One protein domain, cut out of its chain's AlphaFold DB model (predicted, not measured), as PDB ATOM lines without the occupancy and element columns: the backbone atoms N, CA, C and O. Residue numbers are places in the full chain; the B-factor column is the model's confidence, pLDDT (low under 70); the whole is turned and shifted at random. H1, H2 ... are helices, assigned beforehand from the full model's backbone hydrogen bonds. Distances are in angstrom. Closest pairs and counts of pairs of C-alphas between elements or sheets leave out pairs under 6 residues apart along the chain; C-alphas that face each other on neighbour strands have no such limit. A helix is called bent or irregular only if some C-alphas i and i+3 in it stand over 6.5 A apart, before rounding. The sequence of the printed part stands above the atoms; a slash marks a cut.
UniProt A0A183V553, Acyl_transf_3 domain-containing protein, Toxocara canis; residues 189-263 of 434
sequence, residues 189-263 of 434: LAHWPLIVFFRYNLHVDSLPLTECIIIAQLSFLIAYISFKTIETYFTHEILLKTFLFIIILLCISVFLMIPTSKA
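AT A GLANCE: This is residues 189 to 263 of the 434 residues of the protein "Acyl_transf_3 domain-containing protein" of Toxocara canis (UniProt A0A183V553). One long helix, H2, forms a bar; H1 folds back along its first part as the short arm of a helical hairpin, and H3 turns off its other end to make a V-like corner. The frame is flat and open, with H1 and H3 apart, and residues 246 to 263, of which 246 to 256 belong to H3, stick out free. The printed part has 75 residues with three named helices, in the order H1, H2, H3, and no named strand; its class is all helix. It is only just loose, close to extended, with a radius of gyration of the C-alphas of 16.8 A and spans of 45 by 38 by 11 A.

IN THESE COORDINATES: H2, residues 209 to 235, is 36.1 A long from C-alpha 209 at (198.478, 314.713, 261.024) to C-alpha 235 at (172.739, 331.864, 279.713). It has a kink of 32 degrees near residue 227; it is neither bent nor irregular, but only just: C-alphas 229 and 232 are 6.4 A apart. H1, residues 189 to 202, is 21.5 A long and begins with C-alpha 189 at (180.111, 318.626, 271.355). H1 is only just irregular, with C-alphas 189 and 192 6.9 A apart. H3, residues 239 to 256, is 25.7 A long and ends with C-alpha 256 at (163.911, 314.359, 261.498).

HOW THE PARTS SIT: H2 touches H1, with residues 215 to 223 of H2 and 189 to 195 of H1 alone; the closest C-alphas, of His 191 and Ser 219, are 4.9 A apart. This hairpin runs opposite ways at a shallow tilt of 34 degrees, only just short of steep. H2 and H3 are close but not clearly touching, their closest C-alphas, of Phe 234 and Thr 242, 6.1 A apart, at a steep tilt of 46 degrees, opposite ways. Every O i to N i+4 pair is within hydrogen-bond range in H3, against 9 of 10 in H1 and 21 of 23 in H2.

THE WHOLE: The C-alphas of Pro 208 and Leu 240, the two farthest apart, are 45.4 A apart. The printed part has no cut; the link H1 to H2 is short and H2 to H3 tight. Mean pLDDT of the printed part is 83.6, with residues 205, 257 and 259 to 263 under 70.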
ATOM      1  N   LEU A 189     181.183 318.994 272.282       90.25
ATOM      2  CA  LEU A 189     180.111 318.626 271.355       90.25
ATOM      3  C   LEU A 189     180.559 318.616 269.885       90.25
ATOM      4  O   LEU A 189     180.110 317.774 269.111       90.25
ATOM      5  N   ALA A 190     181.433 319.542 269.482       92.88
ATOM      6  CA  ALA A 190     181.798 319.715 268.075       92.88
ATOM      7  C   ALA A 190     182.865 318.725 267.581       92.88
ATOM      8  O   ALA A 190     182.781 318.244 266.449       92.88
ATOM      9  N   HIS A 191     183.880 318.422 268.399       92.94
ATOM     10  CA  HIS A 191     185.082 317.744 267.903       92.94
ATOM     11  C   HIS A 191     184.825 316.312 267.413       92.94
ATOM     12  O   HIS A 191     185.326 315.921 266.362       92.94
ATOM     13  N   TRP A 192     184.032 315.521 268.142       90.75
ATOM     14  CA  TRP A 192     183.854 314.107 267.818       90.75
ATOM     15  C   TRP A 192     183.050 313.869 266.529       90.75
ATOM     16  O   TRP A 192     183.536 313.119 265.679       90.75
ATOM     17  N   PRO A 193     181.883 314.512 266.302       89.62
ATOM     18  CA  PRO A 193     181.179 314.402 265.025       89.62
ATOM     19  C   PRO A 193     182.046 314.788 263.826       89.62
ATOM     20  O   PRO A 193     181.961 314.132 262.793       89.62
ATOM     21  N   LEU A 194     182.911 315.800 263.968       90.75
ATOM     22  CA  LEU A 194     183.851 316.199 262.918       90.75
ATOM     23  C   LEU A 194     184.912 315.121 262.665       90.75
ATOM     24  O   LEU A 194     185.138 314.760 261.514       90.75
ATOM     25  N   ILE A 195     185.520 314.560 263.716       88.94
ATOM     26  CA  ILE A 195     186.485 313.454 263.586       88.94
ATOM     27  C   ILE A 195     185.848 312.278 262.840       88.94
ATOM     28  O   ILE A 195     186.420 311.761 261.880       88.94
ATOM     29  N   VAL A 196     184.652 311.867 263.264       84.56
ATOM     30  CA  VAL A 196     183.932 310.743 262.656       84.56
ATOM     31  C   VAL A 196     183.538 311.057 261.213       84.56
ATOM     32  O   VAL A 196     183.717 310.207 260.345       84.56
ATOM     33  N   PHE A 197     183.085 312.281 260.933       86.50
ATOM     34  CA  PHE A 197     182.764 312.732 259.581       86.50
ATOM     35  C   PHE A 197     183.975 312.640 258.646       86.50
ATOM     36  O   PHE A 197     183.858 312.102 257.549       86.50
ATOM     37  N   PHE A 198     185.148 313.114 259.064       87.19
ATOM     38  CA  PHE A 198     186.351 313.034 258.233       87.19
ATOM     39  C   PHE A 198     186.817 311.593 258.018       87.19
ATOM     40  O   PHE A 198     187.132 311.229 256.888       87.19
ATOM     41  N   ARG A 199     186.805 310.750 259.060       82.19
ATOM     42  CA  ARG A 199     187.139 309.325 258.910       82.19
ATOM     43  C   ARG A 199     186.180 308.614 257.951       82.19
ATOM     44  O   ARG A 199     186.632 307.856 257.101       82.19
ATOM     45  N   TYR A 200     184.884 308.924 258.044       79.88
ATOM     46  CA  TYR A 200     183.855 308.404 257.145       79.88
ATOM     47  C   TYR A 200     184.109 308.798 255.686       79.88
ATOM     48  O   TYR A 200     184.116 307.930 254.823       79.88
ATOM     49  N   ASN A 201     184.364 310.082 255.409       79.94
ATOM     50  CA  ASN A 201     184.563 310.567 254.037       79.94
ATOM     51  C   ASN A 201     185.876 310.094 253.402       79.94
ATOM     52  O   ASN A 201     185.955 309.983 252.182       79.94
ATOM     53  N   LEU A 202     186.912 309.872 254.210       77.94
ATOM     54  CA  LEU A 202     188.220 309.418 253.736       77.94
ATOM     55  C   LEU A 202     188.355 307.888 253.742       77.94
ATOM     56  O   LEU A 202     189.366 307.374 253.274       77.94
ATOM     57  N   HIS A 203     187.366 307.168 254.285       74.31
ATOM     58  CA  HIS A 203     187.373 305.713 254.472       74.31
ATOM     59  C   HIS A 203     188.646 305.202 255.180       74.31
ATOM     60  O   HIS A 203     189.181 304.150 254.828       74.31
ATOM     61  N   VAL A 204     189.131 305.943 256.186       71.81
ATOM     62  CA  VAL A 204     190.340 305.609 256.964       71.81
ATOM     63  C   VAL A 204     190.049 305.446 258.454       71.81
ATOM     64  O   VAL A 204     189.307 306.219 259.063       71.81
ATOM     65  N   ASP A 205     190.715 304.477 259.081       69.69
ATOM     66  CA  ASP A 205     190.614 304.269 260.528       69.69
ATOM     67  C   ASP A 205     191.406 305.310 261.327       69.69
ATOM     68  O   ASP A 205     190.944 305.762 262.376       69.69
ATOM     69  N   SER A 206     192.557 305.739 260.807       77.62
ATOM     70  CA  SER A 206     193.428 306.749 261.410       77.62
ATOM     71  C   SER A 206     193.616 307.933 260.471       77.62
ATOM     72  O   SER A 206     193.944 307.754 259.298       77.62
ATOM     73  N   LEU A 207     193.453 309.143 261.003       84.44
ATOM     74  CA  LEU A 207     193.632 310.379 260.249       84.44
ATOM     75  C   LEU A 207     195.116 310.778 260.206       84.44
ATOM     76  O   LEU A 207     195.792 310.689 261.237       84.44
ATOM     77  N   PRO A 208     195.630 311.245 259.055       88.00
ATOM     78  CA  PRO A 208     196.962 311.826 259.000       88.00
ATOM     79  C   PRO A 208     197.031 313.128 259.814       88.00
ATOM     80  O   PRO A 208     196.019 313.744 260.162       88.00
ATOM     81  N   LEU A 209     198.253 313.552 260.154       89.69
ATOM     82  CA  LEU A 209     198.478 314.713 261.024       89.69
ATOM     83  C   LEU A 209     197.848 315.998 260.462       89.69
ATOM     84  O   LEU A 209     197.317 316.804 261.225       89.69
ATOM     85  N   THR A 210     197.884 316.177 259.142       92.12
ATOM     86  CA  THR A 210     197.325 317.346 258.455       92.12
ATOM     87  C   THR A 210     195.824 317.474 258.714       92.12
ATOM     88  O   THR A 210     195.349 318.526 259.137       92.12
ATOM     89  N   GLU A 211     195.082 316.386 258.540       91.06
ATOM     90  CA  GLU A 211     193.643 316.296 258.759       91.06
ATOM     91  C   GLU A 211     193.318 316.479 260.239       91.06
ATOM     92  O   GLU A 211     192.394 317.218 260.565       91.06
ATOM     93  N   CYS A 212     194.107 315.896 261.148       91.25
ATOM     94  CA  CYS A 212     193.962 316.123 262.588       91.25
ATOM     95  C   CYS A 212     194.071 317.612 262.956       91.25
ATOM     96  O   CYS A 212     193.261 318.111 263.740       91.25
ATOM     97  N   ILE A 213     195.034 318.340 262.377       94.44
ATOM     98  CA  ILE A 213     195.200 319.783 262.608       94.44
ATOM     99  C   ILE A 213     194.003 320.561 262.051       94.44
ATOM    100  O   ILE A 213     193.460 321.421 262.748       94.44
ATOM    101  N   ILE A 214     193.558 320.241 260.833       94.88
ATOM    102  CA  ILE A 214     192.384 320.869 260.209       94.88
ATOM    103  C   ILE A 214     191.137 320.647 261.073       94.88
ATOM    104  O   ILE A 214     190.416 321.593 261.384       94.88
ATOM    105  N   ILE A 215     190.901 319.412 261.517       94.31
ATOM    106  CA  ILE A 215     189.757 319.057 262.360       94.31
ATOM    107  C   ILE A 215     189.834 319.777 263.703       94.31
ATOM    108  O   ILE A 215     188.817 320.296 264.160       94.31
ATOM    109  N   ALA A 216     191.010 319.868 264.328       93.88
ATOM    110  CA  ALA A 216     191.184 320.600 265.580       93.88
ATOM    111  C   ALA A 216     190.842 322.093 265.420       93.88
ATOM    112  O   ALA A 216     190.111 322.647 266.244       93.88
ATOM    113  N   GLN A 217     191.302 322.728 264.337       95.75
ATOM    114  CA  GLN A 217     190.992 324.128 264.025       95.75
ATOM    115  C   GLN A 217     189.498 324.341 263.757       95.75
ATOM    116  O   GLN A 217     188.899 325.261 264.317       95.75
ATOM    117  N   LEU A 218     188.876 323.470 262.956       96.00
ATOM    118  CA  LEU A 218     187.438 323.514 262.680       96.00
ATOM    119  C   LEU A 218     186.611 323.303 263.951       96.00
ATOM    120  O   LEU A 218     185.648 324.032 264.181       96.00
ATOM    121  N   SER A 219     187.017 322.361 264.804       96.06
ATOM    122  CA  SER A 219     186.369 322.094 266.091       96.06
ATOM    123  C   SER A 219     186.420 323.324 266.994       96.06
ATOM    124  O   SER A 219     185.395 323.712 267.546       96.06
ATOM    125  N   PHE A 220     187.579 323.985 267.091       95.62
ATOM    126  CA  PHE A 220     187.739 325.231 267.848       95.62
ATOM    127  C   PHE A 220     186.885 326.371 267.290       95.62
ATOM    128  O   PHE A 220     186.245 327.089 268.058       95.62
ATOM    129  N   LEU A 221     186.854 326.535 265.966       95.94
ATOM    130  CA  LEU A 221     186.072 327.579 265.310       95.94
ATOM    131  C   LEU A 221     184.572 327.389 265.559       95.94
ATOM    132  O   LEU A 221     183.897 328.323 265.993       95.94
ATOM    133  N   ILE A 222     184.061 326.177 265.334       95.56
ATOM    134  CA  ILE A 222     182.652 325.834 265.562       95.56
ATOM    135  C   ILE A 222     182.303 325.986 267.045       95.56
ATOM    136  O   ILE A 222     181.274 326.579 267.369       95.56
ATOM    137  N   ALA A 223     183.179 325.531 267.944       95.50
ATOM    138  CA  ALA A 223     182.993 325.674 269.382       95.50
ATOM    139  C   ALA A 223     182.901 327.138 269.815       95.50
ATOM    140  O   ALA A 223     181.999 327.501 270.562       95.50
ATOM    141  N   TYR A 224     183.801 327.991 269.323       95.25
ATOM    142  CA  TYR A 224     183.806 329.413 269.652       95.25
ATOM    143  C   TYR A 224     182.568 330.139 269.109       95.25
ATOM    144  O   TYR A 224     181.973 330.954 269.817       95.25
ATOM    145  N   ILE A 225     182.147 329.829 267.876       94.94
ATOM    146  CA  ILE A 225     180.920 330.391 267.296       94.94
ATOM    147  C   ILE A 225     179.704 329.955 268.118       94.94
ATOM    148  O   ILE A 225     178.912 330.809 268.516       94.94
ATOM    149  N   SER A 226     179.582 328.660 268.426       93.31
ATOM    150  CA  SER A 226     178.514 328.107 269.272       93.31
ATOM    151  C   SER A 226     178.481 328.781 270.644       93.31
ATOM    152  O   SER A 226     177.442 329.302 271.054       93.31
ATOM    153  N   PHE A 227     179.634 328.874 271.309       92.81
ATOM    154  CA  PHE A 227     179.768 329.507 272.618       92.81
ATOM    155  C   PHE A 227     179.297 330.969 272.595       92.81
ATOM    156  O   PHE A 227     178.511 331.400 273.438       92.81
ATOM    157  N   LYS A 228     179.738 331.751 271.603       91.00
ATOM    158  CA  LYS A 228     179.417 333.183 271.525       91.00
ATOM    159  C   LYS A 228     177.968 333.458 271.114       91.00
ATOM    160  O   LYS A 228     177.404 334.458 271.546       91.00
ATOM    161  N   THR A 229     177.387 332.618 270.259       89.88
ATOM    162  CA  THR A 229     176.061 332.868 269.661       89.88
ATOM    163  C   THR A 229     174.921 332.198 270.414       89.88
ATOM    164  O   THR A 229     173.871 332.809 270.579       89.88
ATOM    165  N   ILE A 230     175.120 330.963 270.875       87.25
ATOM    166  CA  ILE A 230     174.093 330.158 271.538       87.25
ATOM    167  C   ILE A 230     174.317 330.212 273.042       87.25
ATOM    168  O   ILE A 230     173.469 330.718 273.771       87.25
ATOM    169  N   GLU A 231     175.469 329.730 273.509       84.62
ATOM    170  CA  GLU A 231     175.706 329.518 274.940       84.62
ATOM    171  C   GLU A 231     175.616 330.833 275.724       84.62
ATOM    172  O   GLU A 231     174.746 330.972 276.576       84.62
ATOM    173  N   THR A 232     176.411 331.837 275.341       84.50
ATOM    174  CA  THR A 232     176.448 333.152 276.005       84.50
ATOM    175  C   THR A 232     175.097 333.870 275.946       84.50
ATOM    176  O   THR A 232     174.708 334.558 276.888       84.50
ATOM    177  N   TYR A 233     174.363 333.722 274.841       84.12
ATOM    178  CA  TYR A 233     173.062 334.365 274.680       84.12
ATOM    179  C   TYR A 233     172.022 333.739 275.617       84.12
ATOM    180  O   TYR A 233     171.406 334.433 276.423       84.12
ATOM    181  N   PHE A 234     171.864 332.413 275.576       81.75
ATOM    182  CA  PHE A 234     170.829 331.720 276.346       81.75
ATOM    183  C   PHE A 234     171.141 331.596 277.844       81.75
ATOM    184  O   PHE A 234     170.210 331.387 278.623       81.75
ATOM    185  N   THR A 235     172.395 331.778 278.280       78.69
ATOM    186  CA  THR A 235     172.739 331.864 279.713       78.69
ATOM    187  C   THR A 235     172.238 333.141 280.389       78.69
ATOM    188  O   THR A 235     172.088 333.159 281.608       78.69
ATOM    189  N   HIS A 236     171.978 334.206 279.624       79.50
ATOM    190  CA  HIS A 236     171.510 335.495 280.148       79.50
ATOM    191  C   HIS A 236     170.011 335.749 279.924       79.50
ATOM    192  O   HIS A 236     169.479 336.753 280.398       79.50
ATOM    193  N   GLU A 237     169.321 334.850 279.227       83.88
ATOM    194  CA  GLU A 237     167.904 334.986 278.895       83.88
ATOM    195  C   GLU A 237     166.974 334.362 279.947       83.88
ATOM    196  O   GLU A 237     167.360 333.548 280.786       83.88
ATOM    197  N   ILE A 238     165.696 334.747 279.889       84.56
ATOM    198  CA  ILE A 238     164.657 334.227 280.786       84.56
ATOM    199  C   ILE A 238     164.406 332.744 280.482       84.56
ATOM    200  O   ILE A 238     164.211 332.368 279.323       84.56
ATOM    201  N   LEU A 239     164.297 331.928 281.540       85.25
ATOM    202  CA  LEU A 239     164.101 330.469 281.502       85.25
ATOM    203  C   LEU A 239     163.068 330.004 280.457       85.25
ATOM    204  O   LEU A 239     163.282 329.004 279.778       85.25
ATOM    205  N   LEU A 240     161.964 330.743 280.295       85.94
ATOM    206  CA  LEU A 240     160.895 330.416 279.349       85.94
ATOM    207  C   LEU A 240     161.360 330.426 277.883       85.94
ATOM    208  O   LEU A 240     160.997 329.524 277.131       85.94
ATOM    209  N   LYS A 241     162.162 331.415 277.467       85.38
ATOM    210  CA  LYS A 241     162.671 331.493 276.086       85.38
ATOM    211  C   LYS A 241     163.631 330.344 275.801       85.38
ATOM    212  O   LYS A 241     163.539 329.717 274.748       85.38
ATOM    213  N   THR A 242     164.504 330.042 276.759       83.25
ATOM    214  CA  THR A 242     165.440 328.918 276.678       83.25
ATOM    215  C   THR A 242     164.688 327.591 276.593       83.25
ATOM    216  O   THR A 242     164.985 326.764 275.736       83.25
ATOM    217  N   PHE A 243     163.648 327.410 277.410       85.25
ATOM    218  CA  PHE A 243     162.812 326.212 277.383       85.25
ATOM    219  C   PHE A 243     162.068 326.046 276.051       85.25
ATOM    220  O   PHE A 243     162.072 324.958 275.477       85.25
ATOM    221  N   LEU A 244     161.486 327.126 275.516       87.25
ATOM    222  CA  LEU A 244     160.806 327.103 274.220       87.25
ATOM    223  C   LEU A 244     161.775 326.738 273.086       87.25
ATOM    224  O   LEU A 244     161.447 325.906 272.242       87.25
ATOM    225  N   PHE A 245     162.978 327.316 273.091       85.31
ATOM    226  CA  PHE A 245     164.020 326.998 272.118       85.31
ATOM    227  C   PHE A 245     164.425 325.518 272.172       85.31
ATOM    228  O   PHE A 245     164.469 324.856 271.134       85.31
ATOM    229  N   ILE A 246     164.635 324.968 273.374       85.75
ATOM    230  CA  ILE A 246     164.955 323.545 273.569       85.75
ATOM    231  C   ILE A 246     163.823 322.650 273.053       85.75
ATOM    232  O   ILE A 246     164.097 321.678 272.351       85.75
ATOM    233  N   ILE A 247     162.559 322.976 273.349       87.19
ATOM    234  CA  ILE A 247     161.406 322.212 272.848       87.19
ATOM    235  C   ILE A 247     161.365 322.227 271.323       87.19
ATOM    236  O   ILE A 247     161.153 321.182 270.716       87.19
ATOM    237  N   ILE A 248     161.587 323.382 270.693       89.25
ATOM    238  CA  ILE A 248     161.603 323.489 269.231       89.25
ATOM    239  C   ILE A 248     162.696 322.589 268.646       89.25
ATOM    240  O   ILE A 248     162.414 321.804 267.742       89.25
ATOM    241  N   LEU A 249     163.916 322.638 269.190       86.25
ATOM    242  CA  LEU A 249     165.013 321.774 268.747       86.25
ATOM    243  C   LEU A 249     164.708 320.287 268.957       86.25
ATOM    244  O   LEU A 249     165.001 319.475 268.078       86.25
ATOM    245  N   LEU A 250     164.084 319.927 270.081       85.31
ATOM    246  CA  LEU A 250     163.660 318.557 270.362       85.31
ATOM    247  C   LEU A 250     162.611 318.089 269.349       85.31
ATOM    248  O   LEU A 250     162.751 317.011 268.781       85.31
ATOM    249  N   CYS A 251     161.596 318.908 269.073       84.56
ATOM    250  CA  CYS A 251     160.561 318.608 268.088       84.56
ATOM    251  C   CYS A 251     161.144 318.457 266.680       84.56
ATOM    252  O   CYS A 251     160.784 317.515 265.981       84.56
ATOM    253  N   ILE A 252     162.072 319.334 266.280       86.12
ATOM    254  CA  ILE A 252     162.787 319.222 265.000       86.12
ATOM    255  C   ILE A 252     163.592 317.922 264.958       86.12
ATOM    256  O   ILE A 252     163.515 317.190 263.977       86.12
ATOM    257  N   SER A 253     164.325 317.596 266.024       79.31
ATOM    258  CA  SER A 253     165.090 316.350 266.115       79.31
ATOM    259  C   SER A 253     164.185 315.123 265.989       79.31
ATOM    260  O   SER A 253     164.454 314.251 265.165       79.31
ATOM    261  N   VAL A 254     163.072 315.085 266.727       80.19
ATOM    262  CA  VAL A 254     162.084 314.000 266.664       80.19
ATOM    263  C   VAL A 254     161.444 313.917 265.280       80.19
ATOM    264  O   VAL A 254     161.290 312.819 264.761       80.19
ATOM    265  N   PHE A 255     161.120 315.049 264.653       80.44
ATOM    266  CA  PHE A 255     160.575 315.091 263.297       80.44
ATOM    267  C   PHE A 255     161.563 314.527 262.266       80.44
ATOM    268  O   PHE A 255     161.183 313.684 261.457       80.44
ATOM    269  N   LEU A 256     162.841 314.914 262.338       74.06
ATOM    270  CA  LEU A 256     163.911 314.359 261.498       74.06
ATOM    271  C   LEU A 256     164.158 312.865 261.770       74.06
ATOM    272  O   LEU A 256     164.658 312.148 260.906       74.06
ATOM    273  N   MET A 257     163.800 312.387 262.963       66.31
ATOM    274  CA  MET A 257     163.788 310.972 263.325       66.31
ATOM    275  C   MET A 257     162.498 310.249 262.948       66.31
ATOM    276  O   MET A 257     162.399 309.065 263.238       66.31
ATOM    277  N   ILE A 258     161.473 310.873 262.372       70.56
ATOM    278  CA  ILE A 258     160.363 310.086 261.832       70.56
ATOM    279  C   ILE A 258     160.909 309.461 260.549       70.56
ATOM    280  O   ILE A 258     161.314 310.210 259.659       70.56
ATOM    281  N   PRO A 259     160.995 308.119 260.442       55.88
ATOM    282  CA  PRO A 259     161.489 307.498 259.229       55.88
ATOM    283  C   PRO A 259     160.548 307.928 258.113       55.88
ATOM    284  O   PRO A 259     159.393 307.501 258.067       55.88
ATOM    285  N   THR A 260     161.028 308.795 257.223       53.00
ATOM    286  CA  THR A 260     160.404 308.940 255.919       53.00
ATOM    287  C   THR A 260     160.417 307.526 255.360       53.00
ATOM    288  O   THR A 260     161.454 306.873 255.303       53.00
ATOM    289  N   SER A 261     159.241 306.969 255.099       40.38
ATOM    290  CA  SER A 261     158.989 305.542 254.845       40.38
ATOM    291  C   SER A 261     159.656 304.985 253.580       40.38
ATOM    292  O   SER A 261     159.339 303.899 253.109       40.38
ATOM    293  N   LYS A 262     160.631 305.705 253.042       39.00
ATOM    294  CA  LYS A 262     161.638 305.209 252.134       39.00
ATOM    295  C   LYS A 262     162.920 305.240 252.940       39.00
ATOM    296  O   LYS A 262     163.506 306.305 253.106       39.00
ATOM    297  N   ALA A 263     163.347 304.085 253.448       32.94
ATOM    298  CA  ALA A 263     164.755 303.908 253.743       32.94
ATOM    299  C   ALA A 263     165.487 304.350 252.473       32.94
ATOM    300  O   ALA A 263     165.462 303.645 251.464       32.94
TER     301      ALA A 263